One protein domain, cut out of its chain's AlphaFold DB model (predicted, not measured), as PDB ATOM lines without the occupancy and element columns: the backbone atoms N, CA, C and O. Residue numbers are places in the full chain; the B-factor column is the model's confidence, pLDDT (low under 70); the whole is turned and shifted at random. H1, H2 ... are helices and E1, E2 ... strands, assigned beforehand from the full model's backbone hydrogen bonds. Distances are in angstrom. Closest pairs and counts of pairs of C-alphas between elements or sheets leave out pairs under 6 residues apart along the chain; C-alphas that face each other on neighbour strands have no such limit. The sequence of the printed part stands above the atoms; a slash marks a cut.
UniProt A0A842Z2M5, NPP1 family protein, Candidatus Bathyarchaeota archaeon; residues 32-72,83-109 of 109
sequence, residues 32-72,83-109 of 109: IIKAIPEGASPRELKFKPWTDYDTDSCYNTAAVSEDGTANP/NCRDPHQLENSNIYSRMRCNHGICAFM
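AT A GLANCE: This is residues 32 to 72 and 83 to 109 of the 109 residues of the protein "NPP1 family protein" of Candidatus Bathyarchaeota archaeon (UniProt A0A842Z2M5). Little regular structure is present: mostly loops, with the small hairpin of E1 and E2 at one end, short H1 near its open end and short H2 toward the other end. The printed part has 68 residues, 18 of them in named elements, in the order H1, H2, E1, E2, mixed helices and strands. The whole is loose, radius of gyration of the C-alphas 14.1 A, spanning 44 by 31 by 18 A.

IN THESE COORDINATES: E1, residues 99 to 102, is 10.3 A long; E2, residues 105 to 108, is 10.0 A and ends at C-alpha 108 (153.717, 156.321, 168.458). H1, residues 42 to 46, is 6.0 A, from C-alpha 42 (155.938, 155.190, 180.053). H2, residues 87 to 91, is 6.2 A.

HOW THE PARTS SIT: E1 and E2 form an antiparallel hairpin, 162 degrees between directions; N 100 and O 107 are 3.0 A apart, within hydrogen-bond range. The closest C-alphas of H1 and E2, Glu 44 and Phe 108, are 6.6 A apart. H2 is apart from E2 and H1. In H1 and H2 every O i to N i+4 pair is within hydrogen-bond range.

THE WHOLE: Residues 73 to 82 are not printed; C-alphas 72 and 83 are 14.9 A apart. Of the links printed whole, E1 to E2 is tight and H2 to E1 short. No printed residue is under 70 in pLDDT.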
ATOM      1  N   ILE A  32     164.119 181.345 171.650       82.81
ATOM      2  CA  ILE A  32     163.952 180.043 172.280       82.81
ATOM      3  C   ILE A  32     162.884 180.203 173.351       82.81
ATOM      4  O   ILE A  32     163.117 180.799 174.401       82.81
ATOM      5  N   ILE A  33     161.700 179.677 173.065       91.50
ATOM      6  CA  ILE A  33     160.609 179.654 174.032       91.50
ATOM      7  C   ILE A  33     160.796 178.497 175.019       91.50
ATOM      8  O   ILE A  33     161.456 177.497 174.721       91.50
ATOM      9  N   LYS A  34     160.197 178.620 176.204       91.44
ATOM     10  CA  LYS A  34     160.292 177.606 177.258       91.44
ATOM     11  C   LYS A  34     159.676 176.286 176.781       91.44
ATOM     12  O   LYS A  34     158.521 176.275 176.346       91.44
ATOM     13  N   ALA A  35     160.429 175.192 176.889       93.25
ATOM     14  CA  ALA A  35     159.920 173.853 176.614       93.25
ATOM     15  C   ALA A  35     158.801 173.451 177.582       93.25
ATOM     16  O   ALA A  35     158.820 173.801 178.764       93.25
ATOM     17  N   ILE A  36     157.830 172.690 177.071       94.31
ATOM     18  CA  ILE A  36     156.812 172.061 177.915       94.31
ATOM     19  C   ILE A  36     157.491 170.929 178.703       94.31
ATOM     20  O   ILE A  36     158.272 170.176 178.108       94.31
ATOM     21  N   PRO A  37     157.216 170.792 180.014       94.50
ATOM     22  CA  PRO A  37     157.734 169.698 180.827       94.50
ATOM     23  C   PRO A  37     157.373 168.317 180.272       94.50
ATOM     24  O   PRO A  37     156.418 168.154 179.511       94.50
ATOM     25  N   GLU A  38     158.121 167.298 180.690       94.88
ATOM     26  CA  GLU A  38     157.833 165.916 180.313       94.88
ATOM     27  C   GLU A  38     156.412 165.511 180.751       94.88
ATOM     28  O   GLU A  38     156.064 165.575 181.928       94.88
ATOM     29  N   GLY A  39     155.598 165.081 179.785       95.19
ATOM     30  CA  GLY A  39     154.234 164.585 180.007       95.19
ATOM     31  C   GLY A  39     153.923 163.292 179.250       95.19
ATOM     32  O   GLY A  39     152.758 162.916 179.127       95.19
ATOM     33  N   ALA A  40     154.947 162.630 178.702       96.62
ATOM     34  CA  ALA A  40     154.800 161.408 177.918       96.62
ATOM     35  C   ALA A  40     154.531 160.193 178.819       96.62
ATOM     36  O   ALA A  40     155.071 160.069 179.919       96.62
ATOM     37  N   SER A  41     153.714 159.251 178.344       96.06
ATOM     38  CA  SER A  41     153.472 158.003 179.070       96.06
ATOM     39  C   SER A  41     154.721 157.104 179.095       96.06
ATOM     40  O   SER A  41     155.566 157.187 178.200       96.06
ATOM     41  N   PRO A  42     154.819 156.135 180.030       97.00
ATOM     42  CA  PRO A  42     155.938 155.190 180.053       97.00
ATOM     43  C   PRO A  42     156.140 154.412 178.743       97.00
ATOM     44  O   PRO A  42     157.259 154.017 178.427       97.00
ATOM     45  N   ARG A  43     155.074 154.186 177.958       95.81
ATOM     46  CA  ARG A  43     155.179 153.529 176.643       95.81
ATOM     47  C   ARG A  43     155.779 154.451 175.585       95.81
ATOM     48  O   ARG A  43     156.645 154.000 174.847       95.81
ATOM     49  N   GLU A  44     155.363 155.714 175.537       97.12
ATOM     50  CA  GLU A  44     155.956 156.717 174.637       97.12
ATOM     51  C   GLU A  44     157.437 156.925 174.969       97.12
ATOM     52  O   GLU A  44     158.276 156.887 174.076       97.12
ATOM     53  N   LEU A  45     157.789 157.005 176.258       96.62
ATOM     54  CA  LEU A  45     159.184 157.090 176.697       96.62
ATOM     55  C   LEU A  45     159.996 155.837 176.353       96.62
ATOM     56  O   LEU A  45     161.167 155.949 175.999       96.62
ATOM     57  N   LYS A  46     159.390 154.646 176.440       96.62
ATOM     58  CA  LYS A  46     160.042 153.379 176.077       96.62
ATOM     59  C   LYS A  46     160.385 153.306 174.589       96.62
ATOM     60  O   LYS A  46     161.413 152.732 174.243       96.62
ATOM     61  N   PHE A  47     159.520 153.841 173.730       96.12
ATOM     62  CA  PHE A  47     159.679 153.789 172.274       96.12
ATOM     63  C   PHE A  47     160.187 155.100 171.666       96.12
ATOM     64  O   PHE A  47     160.186 155.239 170.444       96.12
ATOM     65  N   LYS A  48     160.643 156.055 172.488       95.75
ATOM     66  CA  LYS A  48     161.194 157.314 171.988       95.75
ATOM     67  C   LYS A  48     162.443 157.053 171.133       95.75
ATOM     68  O   LYS A  48     163.311 156.277 171.553       95.75
ATOM     69  N   PRO A  49     162.569 157.688 169.960       95.06
ATOM     70  CA  PRO A  49     163.775 157.568 169.163       95.06
ATOM     71  C   PRO A  49     164.926 158.336 169.811       95.06
ATOM     72  O   PRO A  49     164.736 159.317 170.534       95.06
ATOM     73  N   TRP A  50     166.138 157.902 169.498       93.50
ATOM     74  CA  TRP A  50     167.318 158.736 169.662       93.50
ATOM     75  C   TRP A  50     167.417 159.608 168.416       93.50
ATOM     76  O   TRP A  50     167.289 159.100 167.304       93.50
ATOM     77  N   THR A  51     167.573 160.916 168.604       90.56
ATOM     78  CA  THR A  51     167.671 161.861 167.487       90.56
ATOM     79  C   THR A  51     169.129 162.239 167.304       90.56
ATOM     80  O   THR A  51     169.732 162.803 168.216       90.56
ATOM     81  N   ASP A  52     169.681 161.892 166.146       92.12
ATOM     82  CA  ASP A  52     170.989 162.354 165.699       92.12
ATOM     83  C   ASP A  52     170.807 163.577 164.794       92.12
ATOM     84  O   ASP A  52     169.849 163.644 164.021       92.12
ATOM     85  N   TYR A  53     171.695 164.557 164.927       90.25
ATOM     86  CA  TYR A  53     171.602 165.835 164.229       90.25
ATOM     87  C   TYR A  53     172.792 166.022 163.299       90.25
ATOM     88  O   TYR A  53     173.852 166.497 163.731       90.25
ATOM     89  N   ASP A  54     172.568 165.774 162.011       90.12
ATOM     90  CA  ASP A  54     173.527 166.077 160.952       90.12
ATOM     91  C   ASP A  54     173.973 167.540 160.983       90.12
ATOM     92  O   ASP A  54     173.298 168.430 161.505       90.12
ATOM     93  N   THR A  55     175.144 167.817 160.416       88.19
ATOM     94  CA  THR A  55     175.766 169.149 160.478       88.19
ATOM     95  C   THR A  55     175.098 170.208 159.602       88.19
ATOM     96  O   THR A  55     175.547 171.358 159.616       88.19
ATOM     97  N   ASP A  56     174.006 169.879 158.905       88.44
ATOM     98  CA  ASP A  56     173.241 170.746 157.995       88.44
ATOM     99  C   ASP A  56     171.739 170.926 158.351       88.44
ATOM    100  O   ASP A  56     171.047 171.648 157.638       88.44
ATOM    101  N   SER A  57     171.249 170.398 159.490       86.50
ATOM    102  CA  SER A  57     169.906 170.691 160.045       86.50
ATOM    103  C   SER A  57     169.882 171.412 161.408       86.50
ATOM    104  O   SER A  57     170.821 171.314 162.196       86.50
ATOM    105  N   CYS A  58     168.788 172.096 161.757       88.38
ATOM    106  CA  CYS A  58     168.625 172.696 163.088       88.38
ATOM    107  C   CYS A  58     168.525 171.670 164.218       88.38
ATOM    108  O   CYS A  58     168.013 170.571 164.007       88.38
ATOM    109  N   TYR A  59     168.912 172.069 165.437       91.06
ATOM    110  CA  TYR A  59     168.421 171.384 166.635       91.06
ATOM    111  C   TYR A  59     166.922 171.644 166.789       91.06
ATOM    112  O   TYR A  59     166.432 172.738 166.485       91.06
ATOM    113  N   ASN A  60     166.180 170.642 167.254       91.31
ATOM    114  CA  ASN A  60     164.781 170.836 167.601       91.31
ATOM    115  C   ASN A  60     164.669 171.786 168.801       91.31
ATOM    116  O   ASN A  60     165.432 171.699 169.755       91.31
ATOM    117  N   THR A  61     163.678 172.669 168.780       91.06
ATOM    118  CA  THR A  61     163.342 173.530 169.920       91.06
ATOM    119  C   THR A  61     161.870 173.353 170.248       91.06
ATOM    120  O   THR A  61     161.098 172.841 169.433       91.06
ATOM    121  N   ALA A  62     161.445 173.840 171.410       93.19
ATOM    122  CA  ALA A  62     160.027 173.960 171.716       93.19
ATOM    123  C   ALA A  62     159.287 174.746 170.620       93.19
ATOM    124  O   ALA A  62     159.689 175.859 170.262       93.19
ATOM    125  N   ALA A  63     158.224 174.144 170.083       94.00
ATOM    126  CA  ALA A  63     157.324 174.755 169.108       94.00
ATOM    127  C   ALA A  63     156.197 175.542 169.790       94.00
ATOM    128  O   ALA A  63     155.660 176.483 169.213       94.00
ATOM    129  N   VAL A  64     155.850 175.163 171.021       94.25
ATOM    130  CA  VAL A  64     154.837 175.821 171.850       94.25
ATOM    131  C   VAL A  64     155.253 175.769 173.323       94.25
ATOM    132  O   VAL A  64     155.852 174.782 173.754       94.25
ATOM    133  N   SER A  65     154.954 176.827 174.075       93.19
ATOM    134  CA  SER A  65     155.147 176.913 175.528       93.19
ATOM    135  C   SER A  65     153.876 176.544 176.298       93.19
ATOM    136  O   SER A  65     152.794 176.430 175.728       93.19
ATOM    137  N   GLU A  66     153.993 176.347 177.615       94.31
ATOM    138  CA  GLU A  66     152.866 175.965 178.489       94.31
ATOM    139  C   GLU A  66     151.693 176.962 178.454       94.31
ATOM    140  O   GLU A  66     150.544 176.575 178.648       94.31
ATOM    141  N   ASP A  67     151.978 178.235 178.187       94.50
ATOM    142  CA  ASP A  67     151.001 179.322 178.057       94.50
ATOM    143  C   ASP A  67     150.350 179.398 176.662       94.50
ATOM    144  O   ASP A  67     149.512 180.264 176.413       94.50
ATOM    145  N   GLY A  68     150.719 178.499 175.746       93.62
ATOM    146  CA  GLY A  68     150.234 178.476 174.368       93.62
ATOM    147  C   GLY A  68     150.993 179.401 173.416       93.62
ATOM    148  O   GLY A  68     150.631 179.473 172.240       93.62
ATOM    149  N   THR A  69     152.053 180.080 173.870       94.06
ATOM    150  CA  THR A  69     152.905 180.885 172.989       94.06
ATOM    151  C   THR A  69     153.565 179.986 171.945       94.06
ATOM    152  O   THR A  69     154.277 179.044 172.291       94.06
ATOM    153  N   ALA A  70     153.330 180.266 170.663       93.00
ATOM    154  CA  ALA A  70     153.933 179.535 169.554       93.00
ATOM    155  C   ALA A  70     155.314 180.104 169.201       93.00
ATOM    156  O   ALA A  70     155.507 181.322 169.164       93.00
ATOM    157  N   ASN A  71     156.261 179.224 168.885       90.94
ATOM    158  CA  ASN A  71     157.577 179.626 168.417       90.94
ATOM    159  C   ASN A  71     157.436 180.247 167.017       90.94
ATOM    160  O   ASN A  71     156.934 179.574 166.112       90.94
ATOM    161  N   PRO A  72     157.874 181.501 166.800       88.06
ATOM    162  CA  PRO A  72     157.743 182.156 165.500       88.06
ATOM    163  C   PRO A  72     158.624 181.517 164.415       88.06
ATOM    164  O   PRO A  72     158.508 181.876 163.241       88.06
ATOM    165  N   ASN A  83     172.018 179.752 161.861       80.62
ATOM    166  CA  ASN A  83     172.294 179.915 163.301       80.62
ATOM    167  C   ASN A  83     171.227 179.301 164.243       80.62
ATOM    168  O   ASN A  83     170.665 179.994 165.083       80.62
ATOM    169  N   CYS A  84     170.895 178.013 164.090       85.81
ATOM    170  CA  CYS A  84     170.001 177.255 164.993       85.81
ATOM    171  C   CYS A  84     170.686 176.067 165.683       85.81
ATOM    172  O   CYS A  84     170.048 175.051 165.967       85.81
ATOM    173  N   ARG A  85     171.999 176.171 165.898       88.75
ATOM    174  CA  ARG A  85     172.824 175.085 166.446       88.75
ATOM    175  C   ARG A  85     173.699 175.503 167.612       88.75
ATOM    176  O   ARG A  85     174.704 174.852 167.892       88.75
ATOM    177  N   ASP A  86     173.336 176.580 168.292       87.50
ATOM    178  CA  ASP A  86     174.046 176.950 169.506       87.50
ATOM    179  C   ASP A  86     173.647 175.992 170.654       87.50
ATOM    180  O   ASP A  86     172.614 175.310 170.591       87.50
ATOM    181  N   PRO A  87     174.459 175.894 171.720       88.69
ATOM    182  CA  PRO A  87     174.201 174.957 172.814       88.69
ATOM    183  C   PRO A  87     172.827 175.130 173.474       88.69
ATOM    184  O   PRO A  87     172.167 174.142 173.777       88.69
ATOM    185  N   HIS A  88     172.341 176.366 173.621       86.00
ATOM    186  CA  HIS A  88     171.049 176.613 174.267       86.00
ATOM    187  C   HIS A  88     169.836 176.082 173.474       86.00
ATOM    188  O   HIS A  88     168.818 175.762 174.084       86.00
ATOM    189  N   GLN A  89     169.925 175.926 172.142       88.88
ATOM    190  CA  GLN A  89     168.898 175.219 171.363       88.88
ATOM    191  C   GLN A  89     168.901 173.725 171.690       88.88
ATOM    192  O   GLN A  89     167.831 173.141 171.835       88.88
ATOM    193  N   LEU A  90     170.086 173.120 171.831       89.19
ATOM    194  CA  LEU A  90     170.220 171.700 172.157       89.19
ATOM    195  C   LEU A  90     169.730 171.396 173.579       89.19
ATOM    196  O   LEU A  90     169.003 170.431 173.793       89.19
ATOM    197  N   GLU A  91     170.095 172.240 174.545       88.81
ATOM    198  CA  GLU A  91     169.697 172.093 175.950       88.81
ATOM    199  C   GLU A  91     168.194 172.344 176.169       88.81
ATOM    200  O   GLU A  91     167.603 171.760 177.074       88.81
ATOM    201  N   ASN A  92     167.555 173.154 175.315       88.75
ATOM    202  CA  ASN A  92     166.105 173.395 175.313       88.75
ATOM    203  C   ASN A  92     165.375 172.609 174.198       88.75
ATOM    204  O   ASN A  92     164.363 173.050 173.641       88.75
ATOM    205  N   SER A  93     165.904 171.435 173.861       90.69
ATOM    206  CA  SER A  93     165.279 170.486 172.945       90.69
ATOM    207  C   SER A  93     163.925 170.000 173.474       90.69
ATOM    208  O   SER A  93     163.766 169.711 174.662       90.69
ATOM    209  N   ASN A  94     162.923 169.885 172.597       93.88
ATOM    210  CA  ASN A  94     161.605 169.362 172.960       93.88
ATOM    211  C   ASN A  94     161.081 168.408 171.879       93.88
ATOM    212  O   ASN A  94     161.079 168.738 170.691       93.88
ATOM    213  N   ILE A  95     160.670 167.209 172.294       94.38
ATOM    214  CA  ILE A  95     160.087 166.181 171.426       94.38
ATOM    215  C   ILE A  95     158.646 165.969 171.868       94.38
ATOM    216  O   ILE A  95     158.366 165.786 173.053       94.38
ATOM    217  N   TYR A  96     157.738 165.982 170.902       95.88
ATOM    218  CA  TYR A  96     156.325 165.730 171.128       95.88
ATOM    219  C   TYR A  96     156.015 164.289 170.773       95.88
ATOM    220  O   TYR A  96     156.567 163.774 169.805       95.88
ATOM    221  N   SER A  97     155.108 163.668 171.523       96.44
ATOM    222  CA  SER A  97     154.564 162.382 171.124       96.44
ATOM    223  C   SER A  97     153.046 162.347 171.189       96.44
ATOM    224  O   SER A  97     152.416 163.044 171.992       96.44
ATOM    225  N   ARG A  98     152.451 161.558 170.294       96.31
ATOM    226  CA  ARG A  98     151.047 161.162 170.352       96.31
ATOM    227  C   ARG A  98     150.915 159.681 170.048       96.31
ATOM    228  O   ARG A  98     151.285 159.215 168.973       96.31
ATOM    229  N   MET A  99     150.261 158.968 170.956       95.81
ATOM    230  CA  MET A  99     149.939 157.558 170.773       95.81
ATOM    231  C   MET A  99     148.472 157.322 170.374       95.81
ATOM    232  O   MET A  99     147.527 157.889 170.943       95.81
ATOM    233  N   ARG A 100     148.260 156.391 169.437       96.50
ATOM    234  CA  ARG A 100     146.946 155.802 169.127       96.50
ATOM    235  C   ARG A 100     147.063 154.292 168.952       96.50
ATOM    236  O   ARG A 100     147.950 153.823 168.253       96.50
ATOM    237  N   CYS A 101     146.141 153.544 169.557       96.62
ATOM    238  CA  CYS A 101     146.063 152.092 169.417       96.62
ATOM    239  C   CYS A 101     144.784 151.694 168.677       96.62
ATOM    240  O   CYS A 101     143.704 152.168 169.026       96.62
ATOM    241  N   ASN A 102     144.906 150.824 167.675       97.50
ATOM    242  CA  ASN A 102     143.788 150.276 166.913       97.50
ATOM    243  C   ASN A 102     144.102 148.840 166.457       97.50
ATOM    244  O   ASN A 102     145.239 148.546 166.096       97.50
ATOM    245  N   HIS A 103     143.107 147.948 166.486       96.75
ATOM    246  CA  HIS A 103     143.232 146.533 166.093       96.75
ATOM    247  C   HIS A 103     144.463 145.805 166.679       96.75
ATOM    248  O   HIS A 103     145.131 145.035 165.997       96.75
ATOM    249  N   GLY A 104     144.785 146.063 167.952       96.25
ATOM    250  CA  GLY A 104     145.906 145.416 168.647       96.25
ATOM    251  C   GLY A 104     147.296 145.999 168.357       96.25
ATOM    252  O   GLY A 104     148.269 145.526 168.937       96.25
ATOM    253  N   ILE A 105     147.408 147.041 167.527       96.44
ATOM    254  CA  ILE A 105     148.669 147.735 167.224       96.44
ATOM    255  C   ILE A 105     148.604 149.165 167.766       96.44
ATOM    256  O   ILE A 105     147.577 149.832 167.649       96.44
ATOM    257  N   CYS A 106     149.702 149.647 168.348       96.94
ATOM    258  CA  CYS A 106     149.843 151.033 168.791       96.94
ATOM    259  C   CYS A 106     150.875 151.762 167.933       96.94
ATOM    260  O   CYS A 106     152.006 151.302 167.802       96.94
ATOM    261  N   ALA A 107     150.478 152.906 167.383       96.50
ATOM    262  CA  ALA A 107     151.366 153.850 166.730       96.50
ATOM    263  C   ALA A 107     151.796 154.924 167.734       96.50
ATOM    264  O   ALA A 107     150.957 155.455 168.469       96.50
ATOM    265  N   PHE A 108     153.089 155.229 167.726       97.00
ATOM    266  CA  PHE A 108     153.717 156.321 168.458       97.00
ATOM    267  C   PHE A 108     154.265 157.278 167.404       97.00
ATOM    268  O   PHE A 108     155.100 156.874 166.594       97.00
ATOM    269  N   MET A 109     153.720 158.489 167.365       94.44
ATOM    270  CA  MET A 109     154.233 159.597 166.559       94.44
ATOM    271  C   MET A 109     154.994 160.552 167.459       94.44
ATOM    272  O   MET A 109     154.580 160.633 168.641       94.44
TER     273      MET A 109